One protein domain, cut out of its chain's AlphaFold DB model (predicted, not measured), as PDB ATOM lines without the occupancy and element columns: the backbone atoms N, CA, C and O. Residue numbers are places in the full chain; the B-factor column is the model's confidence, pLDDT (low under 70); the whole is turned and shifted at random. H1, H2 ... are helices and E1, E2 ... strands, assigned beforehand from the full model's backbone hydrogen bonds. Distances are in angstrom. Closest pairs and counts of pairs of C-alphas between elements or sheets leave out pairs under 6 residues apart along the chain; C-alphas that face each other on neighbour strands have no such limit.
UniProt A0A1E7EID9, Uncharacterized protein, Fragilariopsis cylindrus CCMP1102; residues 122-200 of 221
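This is residues 122 to 200 of the 221 residues of an uncharacterized protein of Fragilariopsis cylindrus CCMP1102 (UniProt A0A1E7EID9). Little regular structure: a body mostly of loops, with hairpin E1-E2 towards one end of its long axis and H2 at the other; H3 follows E2 directly. The printed part has 79 residues, with named elements in the order H1 H2 E1 E2 H3; class mixed, only 31 residues in them. It is compact, radius of gyration of the C-alphas 12.3 A, spanning 35 by 25 by 21 A.

Residues 136 to 137 pair antiparallel with 157 to 158. H1, residues 144 to 147, is near E1, residues 177 to 182. E1 and E2, residues 185 to 190, form an antiparallel hairpin; N 180 and O 187, 2.9 A apart, are within hydrogen-bond range. H2, residues 163 to 169, is apart from H3, residues 191 to 198; in both every O i to N i+4 pair is within hydrogen-bond range.

C-alpha 144 begins H1 at (24.729, -44.164, 46.848). First to last C-alpha, H1 measures 4.9 A, H2 10.0 A, E1 14.2 A, E2 15.5 A and H3 10.5 A, ending at C-alpha 198 (14.678, -33.545, 42.751).

The printed part has no cut. Link H1 to H2 is long. pLDDT is under 70 at residues 122 to 135, 149, 183 and 200.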
ATOM      1  N   HIS A 122      19.893 -32.856  27.397       60.97
ATOM      2  CA  HIS A 122      20.351 -33.079  28.764       60.97
ATOM      3  C   HIS A 122      20.565 -34.578  29.025       60.97
ATOM      4  O   HIS A 122      19.676 -35.377  28.774       60.97
ATOM      5  N   ILE A 123      21.722 -34.967  29.550       54.41
ATOM      6  CA  ILE A 123      22.129 -36.365  29.785       54.41
ATOM      7  C   ILE A 123      22.961 -36.944  28.636       54.41
ATOM      8  O   ILE A 123      22.494 -37.418  27.606       54.41
ATOM      9  N   SER A 124      24.264 -37.019  28.912       50.97
ATOM     10  CA  SER A 124      25.109 -38.075  28.376       50.97
ATOM     11  C   SER A 124      24.471 -39.417  28.743       50.97
ATOM     12  O   SER A 124      24.508 -39.791  29.921       50.97
ATOM     13  N   VAL A 125      23.878 -40.115  27.770       47.75
ATOM     14  CA  VAL A 125      23.518 -41.539  27.883       47.75
ATOM     15  C   VAL A 125      24.659 -42.253  28.623       47.75
ATOM     16  O   VAL A 125      25.821 -41.988  28.295       47.75
ATOM     17  N   PRO A 126      24.387 -43.073  29.655       48.09
ATOM     18  CA  PRO A 126      25.442 -43.714  30.433       48.09
ATOM     19  C   PRO A 126      26.338 -44.543  29.514       48.09
ATOM     20  O   PRO A 126      25.967 -45.627  29.073       48.09
ATOM     21  N   VAL A 127      27.539 -44.043  29.225       46.41
ATOM     22  CA  VAL A 127      28.537 -44.813  28.485       46.41
ATOM     23  C   VAL A 127      29.296 -45.658  29.496       46.41
ATOM     24  O   VAL A 127      30.044 -45.147  30.336       46.41
ATOM     25  N   VAL A 128      29.092 -46.973  29.431       47.91
ATOM     26  CA  VAL A 128      29.872 -47.941  30.204       47.91
ATOM     27  C   VAL A 128      31.284 -47.979  29.623       47.91
ATOM     28  O   VAL A 128      31.558 -48.670  28.647       47.91
ATOM     29  N   VAL A 129      32.199 -47.218  30.218       47.12
ATOM     30  CA  VAL A 129      33.621 -47.262  29.859       47.12
ATOM     31  C   VAL A 129      34.317 -48.278  30.769       47.12
ATOM     32  O   VAL A 129      34.437 -48.045  31.974       47.12
ATOM     33  N   LYS A 130      34.780 -49.406  30.214       40.94
ATOM     34  CA  LYS A 130      35.749 -50.289  30.894       40.94
ATOM     35  C   LYS A 130      37.090 -49.538  30.999       40.94
ATOM     36  O   LYS A 130      37.475 -48.861  30.054       40.94
ATOM     37  N   ASN A 131      37.779 -49.630  32.141       46.59
ATOM     38  CA  ASN A 131      39.050 -48.932  32.447       46.59
ATOM     39  C   ASN A 131      38.944 -47.399  32.563       46.59
ATOM     40  O   ASN A 131      39.761 -46.643  32.040       46.59
ATOM     41  N   ASN A 132      37.911 -46.920  33.254       49.19
ATOM     42  CA  ASN A 132      37.633 -45.494  33.364       49.19
ATOM     43  C   ASN A 132      38.459 -44.812  34.477       49.19
ATOM     44  O   ASN A 132      38.193 -45.024  35.661       49.19
ATOM     45  N   THR A 133      39.407 -43.940  34.118       56.78
ATOM     46  CA  THR A 133      40.057 -43.003  35.053       56.78
ATOM     47  C   THR A 133      39.066 -41.901  35.431       56.78
ATOM     48  O   THR A 133      39.045 -40.820  34.837       56.78
ATOM     49  N   ALA A 134      38.164 -42.199  36.366       65.56
ATOM     50  CA  ALA A 134      37.227 -41.210  36.881       65.56
ATOM     51  C   ALA A 134      38.005 -40.075  37.565       65.56
ATOM     52  O   ALA A 134      38.920 -40.325  38.345       65.56
ATOM     53  N   THR A 135      37.660 -38.831  37.244       68.06
ATOM     54  CA  THR A 135      38.491 -37.660  37.554       68.06
ATOM     55  C   THR A 135      38.040 -36.925  38.809       68.06
ATOM     56  O   THR A 135      38.839 -36.230  39.430       68.06
ATOM     57  N   SER A 136      36.775 -37.071  39.218       82.06
ATOM     58  CA  SER A 136      36.236 -36.328  40.357       82.06
ATOM     59  C   SER A 136      35.038 -37.017  41.018       82.06
ATOM     60  O   SER A 136      34.425 -37.940  40.475       82.06
ATOM     61  N   TYR A 137      34.712 -36.576  42.232       87.75
ATOM     62  CA  TYR A 137      33.598 -37.110  43.010       87.75
ATOM     63  C   TYR A 137      32.251 -36.537  42.568       87.75
ATOM     64  O   TYR A 137      32.109 -35.339  42.320       87.75
ATOM     65  N   CYS A 138      31.234 -37.401  42.552       88.38
ATOM     66  CA  CYS A 138      29.848 -37.009  42.364       88.38
ATOM     67  C   CYS A 138      29.429 -36.004  43.447       88.38
ATOM     68  O   CYS A 138      29.546 -36.270  44.647       88.38
ATOM     69  N   LYS A 139      28.905 -34.859  43.008       88.00
ATOM     70  CA  LYS A 139      28.451 -33.769  43.879       88.00
ATOM     71  C   LYS A 139      27.020 -33.968  44.390       88.00
ATOM     72  O   LYS A 139      26.565 -33.195  45.230       88.00
ATOM     73  N   TYR A 140      26.316 -35.012  43.944       89.31
ATOM     74  CA  TYR A 140      24.979 -35.321  44.444       89.31
ATOM     75  C   TYR A 140      25.019 -35.733  45.921       89.31
ATOM     76  O   TYR A 140      25.795 -36.602  46.330       89.31
ATOM     77  N   HIS A 141      24.180 -35.107  46.746       87.00
ATOM     78  CA  HIS A 141      24.189 -35.333  48.189       87.00
ATOM     79  C   HIS A 141      23.672 -36.732  48.566       87.00
ATOM     80  O   HIS A 141      24.274 -37.362  49.431       87.00
ATOM     81  N   LYS A 142      22.672 -37.257  47.843       88.00
ATOM     82  CA  LYS A 142      22.124 -38.622  47.984       88.00
ATOM     83  C   LYS A 142      22.856 -39.669  47.127       88.00
ATOM     84  O   LYS A 142      22.290 -40.697  46.773       88.00
ATOM     85  N   CYS A 143      24.110 -39.421  46.743       88.50
ATOM     86  CA  CYS A 143      24.876 -40.387  45.952       88.50
ATOM     87  C   CYS A 143      25.021 -41.724  46.714       88.50
ATOM     88  O   CYS A 143      25.537 -41.696  47.836       88.50
ATOM     89  N   PRO A 144      24.686 -42.890  46.121       86.19
ATOM     90  CA  PRO A 144      24.729 -44.164  46.848       86.19
ATOM     91  C   PRO A 144      26.124 -44.553  47.355       86.19
ATOM     92  O   PRO A 144      26.232 -45.236  48.367       86.19
ATOM     93  N   GLY A 145      27.205 -44.033  46.757       85.44
ATOM     94  CA  GLY A 145      28.558 -44.203  47.299       85.44
ATOM     95  C   GLY A 145      28.705 -43.674  48.736       85.44
ATOM     96  O   GLY A 145      29.413 -44.265  49.554       85.44
ATOM     97  N   LYS A 146      27.976 -42.603  49.088       84.75
ATOM     98  CA  LYS A 146      27.937 -42.060  50.456       84.75
ATOM     99  C   LYS A 146      27.107 -42.918  51.418       84.75
ATOM    100  O   LYS A 146      27.274 -42.781  52.624       84.75
ATOM    101  N   ASN A 147      26.271 -43.814  50.898       77.62
ATOM    102  CA  ASN A 147      25.414 -44.712  51.673       77.62
ATOM    103  C   ASN A 147      26.016 -46.120  51.804       77.62
ATOM    104  O   ASN A 147      25.327 -47.063  52.172       77.62
ATOM    105  N   THR A 148      27.310 -46.271  51.513       74.75
ATOM    106  CA  THR A 148      28.030 -47.525  51.743       74.75
ATOM    107  C   THR A 148      28.317 -47.715  53.236       74.75
ATOM    108  O   THR A 148      28.595 -46.751  53.951       74.75
ATOM    109  N   GLY A 149      28.308 -48.967  53.710       69.69
ATOM    110  CA  GLY A 149      28.701 -49.334  55.082       69.69
ATOM    111  C   GLY A 149      30.200 -49.162  55.382       69.69
ATOM    112  O   GLY A 149      30.691 -49.632  56.401       69.69
ATOM    113  N   ALA A 150      30.955 -48.518  54.487       75.31
ATOM    114  CA  ALA A 150      32.390 -48.328  54.622       75.31
ATOM    115  C   ALA A 150      32.734 -47.274  55.691       75.31
ATOM    116  O   ALA A 150      32.072 -46.243  55.809       75.31
ATOM    117  N   LYS A 151      33.859 -47.479  56.395       74.00
ATOM    118  CA  LYS A 151      34.383 -46.569  57.440       74.00
ATOM    119  C   LYS A 151      34.573 -45.124  56.955       74.00
ATOM    120  O   LYS A 151      34.436 -44.184  57.729       74.00
ATOM    121  N   ARG A 152      34.894 -44.934  55.671       77.81
ATOM    122  CA  ARG A 152      34.975 -43.620  55.016       77.81
ATOM    123  C   ARG A 152      33.977 -43.570  53.865       77.81
ATOM    124  O   ARG A 152      34.286 -44.007  52.758       77.81
ATOM    125  N   LYS A 153      32.796 -43.016  54.133       81.31
ATOM    126  CA  LYS A 153      31.745 -42.787  53.134       81.31
ATOM    127  C   LYS A 153      32.256 -41.830  52.056       81.31
ATOM    128  O   LYS A 153      32.646 -40.703  52.359       81.31
ATOM    129  N   ARG A 154      32.268 -42.265  50.795       84.06
ATOM    130  CA  ARG A 154      32.726 -41.454  49.655       84.06
ATOM    131  C   ARG A 154      31.736 -41.557  48.514       84.06
ATOM    132  O   ARG A 154      31.299 -42.645  48.166       84.06
ATOM    133  N   ALA A 155      31.403 -40.423  47.908       87.75
ATOM    134  CA  ALA A 155      30.595 -40.429  46.697       87.75
ATOM    135  C   ALA A 155      31.281 -41.244  45.592       87.75
ATOM    136  O   ALA A 155      32.507 -41.373  45.572       87.75
ATOM    137  N   TYR A 156      30.502 -41.754  44.642       86.50
ATOM    138  CA  TYR A 156      31.095 -42.371  43.465       86.50
ATOM    139  C   TYR A 156      31.858 -41.350  42.643       86.50
ATOM    140  O   TYR A 156      31.452 -40.194  42.536       86.50
ATOM    141  N   MET A 157      32.938 -41.803  42.018       83.25
ATOM    142  CA  MET A 157      33.642 -40.985  41.047       83.25
ATOM    143  C   MET A 157      32.940 -41.046  39.688       83.25
ATOM    144  O   MET A 157      32.448 -42.102  39.260       83.25
ATOM    145  N   SER A 158      32.898 -39.894  39.025       78.94
ATOM    146  CA  SER A 158      32.410 -39.722  37.661       78.94
ATOM    147  C   SER A 158      33.524 -39.144  36.793       78.94
ATOM    148  O   SER A 158      34.414 -38.451  37.280       78.94
ATOM    149  N   LYS A 159      33.480 -39.452  35.498       74.75
ATOM    150  CA  LYS A 159      34.349 -38.825  34.493       74.75
ATOM    151  C   LYS A 159      33.672 -37.633  33.823       74.75
ATOM    152  O   LYS A 159      34.349 -36.713  33.377       74.75
ATOM    153  N   TYR A 160      32.346 -37.651  33.756       72.81
ATOM    154  CA  TYR A 160      31.575 -36.672  33.008       72.81
ATOM    155  C   TYR A 160      30.986 -35.631  33.960       72.81
ATOM    156  O   TYR A 160      30.297 -35.966  34.929       72.81
ATOM    157  N   ALA A 161      31.287 -34.363  33.685       76.50
ATOM    158  CA  ALA A 161      30.566 -33.236  34.256       76.50
ATOM    159  C   ALA A 161      29.303 -32.985  33.427       76.50
ATOM    160  O   ALA A 161      29.337 -33.074  32.200       76.50
ATOM    161  N   CYS A 162      28.194 -32.662  34.090       77.94
ATOM    162  CA  CYS A 162      26.990 -32.230  33.391       77.94
ATOM    163  C   CYS A 162      27.195 -30.793  32.909       77.94
ATOM    164  O   CYS A 162      27.444 -29.903  33.721       77.94
ATOM    165  N   GLU A 163      27.101 -30.561  31.601       74.38
ATOM    166  CA  GLU A 163      27.328 -29.245  31.001       74.38
ATOM    167  C   GLU A 163      26.345 -28.200  31.544       74.38
ATOM    168  O   GLU A 163      26.771 -27.154  32.022       74.38
ATOM    169  N   GLU A 164      25.048 -28.511  31.570       75.12
ATOM    170  CA  GLU A 164      24.003 -27.591  32.036       75.12
ATOM    171  C   GLU A 164      24.147 -27.269  33.524       75.12
ATOM    172  O   GLU A 164      24.264 -26.100  33.891       75.12
ATOM    173  N   CYS A 165      24.267 -28.290  34.380       79.62
ATOM    174  CA  CYS A 165      24.503 -28.085  35.810       79.62
ATOM    175  C   CYS A 165      25.802 -27.308  36.069       79.62
ATOM    176  O   CYS A 165      25.871 -26.516  37.008       79.62
ATOM    177  N   SER A 166      26.837 -27.509  35.244       80.06
ATOM    178  CA  SER A 166      28.093 -26.761  35.372       80.06
ATOM    179  C   SER A 166      27.926 -25.288  35.000       80.06
ATOM    180  O   SER A 166      28.515 -24.413  35.634       80.06
ATOM    181  N   LEU A 167      27.101 -24.994  33.991       76.62
ATOM    182  CA  LEU A 167      26.767 -23.629  33.581       76.62
ATOM    183  C   LEU A 167      25.904 -22.905  34.617       76.62
ATOM    184  O   LEU A 167      26.136 -21.722  34.871       76.62
ATOM    185  N   GLU A 168      24.935 -23.600  35.212       79.44
ATOM    186  CA  GLU A 168      24.081 -23.067  36.279       79.44
ATOM    187  C   GLU A 168      24.884 -22.753  37.539       79.44
ATOM    188  O   GLU A 168      24.705 -21.701  38.150       79.44
ATOM    189  N   LYS A 169      25.785 -23.661  37.931       80.81
ATOM    190  CA  LYS A 169      26.609 -23.504  39.136       80.81
ATOM    191  C   LYS A 169      27.832 -22.621  38.936       80.81
ATOM    192  O   LYS A 169      28.455 -22.251  39.923       80.81
ATOM    193  N   GLY A 170      28.185 -22.297  37.693       72.50
ATOM    194  CA  GLY A 170      29.402 -21.547  37.391       72.50
ATOM    195  C   GLY A 170      30.693 -22.325  37.666       72.50
ATOM    196  O   GLY A 170      31.764 -21.734  37.691       72.50
ATOM    197  N   ALA A 171      30.609 -23.639  37.868       76.12
ATOM    198  CA  ALA A 171      31.733 -24.513  38.177       76.12
ATOM    199  C   ALA A 171      31.415 -25.938  37.720       76.12
ATOM    200  O   ALA A 171      30.250 -26.332  37.713       76.12
ATOM    201  N   ASP A 172      32.438 -26.731  37.394       76.94
ATOM    202  CA  ASP A 172      32.237 -28.098  36.903       76.94
ATOM    203  C   ASP A 172      31.434 -28.940  37.911       76.94
ATOM    204  O   ASP A 172      31.829 -29.140  39.069       76.94
ATOM    205  N   PHE A 173      30.271 -29.428  37.479       82.38
ATOM    206  CA  PHE A 173      29.319 -30.158  38.304       82.38
ATOM    207  C   PHE A 173      29.225 -31.616  37.860       82.38
ATOM    208  O   PHE A 173      28.598 -31.957  36.858       82.38
ATOM    209  N   PHE A 174      29.874 -32.489  38.628       84.88
ATOM    210  CA  PHE A 174      29.979 -33.908  38.319       84.88
ATOM    211  C   PHE A 174      28.849 -34.697  38.960       84.88
ATOM    212  O   PHE A 174      28.641 -34.646  40.176       84.88
ATOM    213  N   LEU A 175      28.155 -35.473  38.136       84.81
ATOM    214  CA  LEU A 175      27.101 -36.384  38.551       84.81
ATOM    215  C   LEU A 175      27.440 -37.778  38.032       84.81
ATOM    216  O   LEU A 175      27.969 -37.943  36.933       84.81
ATOM    217  N   CYS A 176      27.224 -38.784  38.873       83.69
ATOM    218  CA  CYS A 176      27.477 -40.164  38.498       83.69
ATOM    219  C   CYS A 176      26.409 -40.636  37.497       83.69
ATOM    220  O   CYS A 176      25.226 -40.405  37.731       83.69
ATOM    221  N   ASN A 177      26.826 -41.275  36.402       78.88
ATOM    222  CA  ASN A 177      25.919 -41.932  35.459       78.88
ATOM    223  C   ASN A 177      26.595 -43.172  34.850       78.88
ATOM    224  O   ASN A 177      27.152 -43.118  33.753       78.88
ATOM    225  N   SER A 178      26.687 -44.258  35.621       75.56
ATOM    226  CA  SER A 178      27.281 -45.520  35.157       75.56
ATOM    227  C   SER A 178      26.881 -46.695  36.048       75.56
ATOM    228  O   SER A 178      26.396 -46.513  37.162       75.56
ATOM    229  N   THR A 179      27.189 -47.916  35.613       80.25
ATOM    230  CA  THR A 179      27.156 -49.096  36.488       80.25
ATOM    231  C   THR A 179      28.245 -49.008  37.562       80.25
ATOM    232  O   THR A 179      29.355 -48.535  37.289       80.25
ATOM    233  N   LYS A 180      27.926 -49.407  38.799       76.31
ATOM    234  CA  LYS A 180      28.833 -49.451  39.959       76.31
ATOM    235  C   LYS A 180      28.578 -50.724  40.767       76.31
ATOM    236  O   LYS A 180      27.459 -51.222  40.787       76.31
ATOM    237  N   SER A 181      29.602 -51.229  41.454       72.94
ATOM    238  CA  SER A 181      29.422 -52.327  42.411       72.94
ATOM    239  C   SER A 181      28.862 -51.784  43.729       72.94
ATOM    240  O   SER A 181      29.448 -50.883  44.338       72.94
ATOM    241  N   VAL A 182      27.719 -52.313  44.154       71.69
ATOM    242  CA  VAL A 182      27.040 -52.003  45.415       71.69
ATOM    243  C   VAL A 182      26.825 -53.323  46.141       71.69
ATOM    244  O   VAL A 182      26.049 -54.159  45.688       71.69
ATOM    245  N   GLY A 183      27.558 -53.549  47.233       68.81
ATOM    246  CA  GLY A 183      27.440 -54.794  48.004       68.81
ATOM    247  C   GLY A 183      27.756 -56.062  47.198       68.81
ATOM    248  O   GLY A 183      27.126 -57.085  47.419       68.81
ATOM    249  N   GLY A 184      28.679 -55.989  46.231       72.12
ATOM    250  CA  GLY A 184      29.043 -57.115  45.360       72.12
ATOM    251  C   GLY A 184      28.237 -57.205  44.058       72.12
ATOM    252  O   GLY A 184      28.726 -57.792  43.099       72.12
ATOM    253  N   ASN A 185      27.085 -56.536  43.962       75.88
ATOM    254  CA  ASN A 185      26.237 -56.549  42.768       75.88
ATOM    255  C   ASN A 185      26.478 -55.325  41.878       75.88
ATOM    256  O   ASN A 185      26.675 -54.214  42.370       75.88
ATOM    257  N   LEU A 186      26.444 -55.508  40.557       76.75
ATOM    258  CA  LEU A 186      26.505 -54.402  39.599       76.75
ATOM    259  C   LEU A 186      25.132 -53.738  39.487       76.75
ATOM    260  O   LEU A 186      24.188 -54.332  38.977       76.75
ATOM    261  N   VAL A 187      25.039 -52.490  39.933       79.56
ATOM    262  CA  VAL A 187      23.813 -51.687  39.888       79.56
ATOM    263  C   VAL A 187      24.039 -50.484  38.980       79.56
ATOM    264  O   VAL A 187      25.106 -49.864  39.004       79.56
ATOM    265  N   VAL A 188      23.042 -50.145  38.163       79.88
ATOM    266  CA  VAL A 188      23.035 -48.901  37.385       79.88
ATOM    267  C   VAL A 188      22.839 -47.736  38.348       79.88
ATOM    268  O   VAL A 188      21.845 -47.681  39.067       79.88
ATOM    269  N   VAL A 189      23.790 -46.802  38.380       80.69
ATOM    270  CA  VAL A 189      23.697 -45.607  39.218       80.69
ATOM    271  C   VAL A 189      23.611 -44.371  38.338       80.69
ATOM    272  O   VAL A 189      24.610 -43.939  37.758       80.69
ATOM    273  N   ASP A 190      22.420 -43.781  38.304       84.12
ATOM    274  CA  ASP A 190      22.125 -42.531  37.613       84.12
ATOM    275  C   ASP A 190      21.811 -41.417  38.626       84.12
ATOM    276  O   ASP A 190      20.667 -41.037  38.885       84.12
ATOM    277  N   CYS A 191      22.872 -40.890  39.246       86.00
ATOM    278  CA  CYS A 191      22.768 -39.714  40.108       86.00
ATOM    279  C   CYS A 191      22.323 -38.471  39.325       86.00
ATOM    280  O   CYS A 191      21.886 -37.498  39.938       86.00
ATOM    281  N   HIS A 192      22.536 -38.455  38.008       83.56
ATOM    282  CA  HIS A 192      22.295 -37.288  37.179       83.56
ATOM    283  C   HIS A 192      20.800 -37.042  37.014       83.56
ATOM    284  O   HIS A 192      20.315 -35.976  37.393       83.56
ATOM    285  N   THR A 193      20.062 -38.049  36.554       81.06
ATOM    286  CA  THR A 193      18.605 -37.960  36.418       81.06
ATOM    287  C   THR A 193      17.945 -37.746  37.777       81.06
ATOM    288  O   THR A 193      17.115 -36.850  37.921       81.06
ATOM    289  N   ALA A 194      18.386 -38.471  38.813       84.12
ATOM    290  CA  ALA A 194      17.874 -38.295  40.174       84.12
ATOM    291  C   ALA A 194      18.032 -36.851  40.691       84.12
ATOM    292  O   ALA A 194      17.123 -36.318  41.327       84.12
ATOM    293  N   TYR A 195      19.159 -36.199  40.382       86.06
ATOM    294  CA  TYR A 195      19.388 -34.796  40.728       86.06
ATOM    295  C   TYR A 195      18.403 -33.855  40.024       86.06
ATOM    296  O   TYR A 195      17.863 -32.952  40.663       86.06
ATOM    297  N   HIS A 196      18.145 -34.058  38.729       79.50
ATOM    298  CA  HIS A 196      17.218 -33.203  37.986       79.50
ATOM    299  C   HIS A 196      15.753 -33.398  38.392       79.50
ATOM    300  O   HIS A 196      15.024 -32.407  38.473       79.50
ATOM    301  N   VAL A 197      15.339 -34.632  38.696       79.62
ATOM    302  CA  VAL A 197      13.999 -34.929  39.234       79.62
ATOM    303  C   VAL A 197      13.791 -34.190  40.556       79.62
ATOM    304  O   VAL A 197      12.798 -33.488  40.729       79.62
ATOM    305  N   GLU A 198      14.761 -34.257  41.471       80.62
ATOM    306  CA  GLU A 198      14.678 -33.545  42.751       80.62
ATOM    307  C   GLU A 198      14.688 -32.019  42.581       80.62
ATOM    308  O   GLU A 198      14.011 -31.295  43.312       80.62
ATOM    309  N   LYS A 199      15.433 -31.513  41.594       74.69
ATOM    310  CA  LYS A 199      15.471 -30.083  41.271       74.69
ATOM    311  C   LYS A 199      14.233 -29.582  40.523       74.69
ATOM    312  O   LYS A 199      14.178 -28.386  40.249       74.69
ATOM    313  N   LYS A 200      13.249 -30.448  40.238       64.81
ATOM    314  CA  LYS A 200      12.060 -30.149  39.414       64.81
ATOM    315  C   LYS A 200      12.420 -29.594  38.027       64.81
ATOM    316  O   LYS A 200      11.669 -28.812  37.457       64.81
TER     317      LYS A 200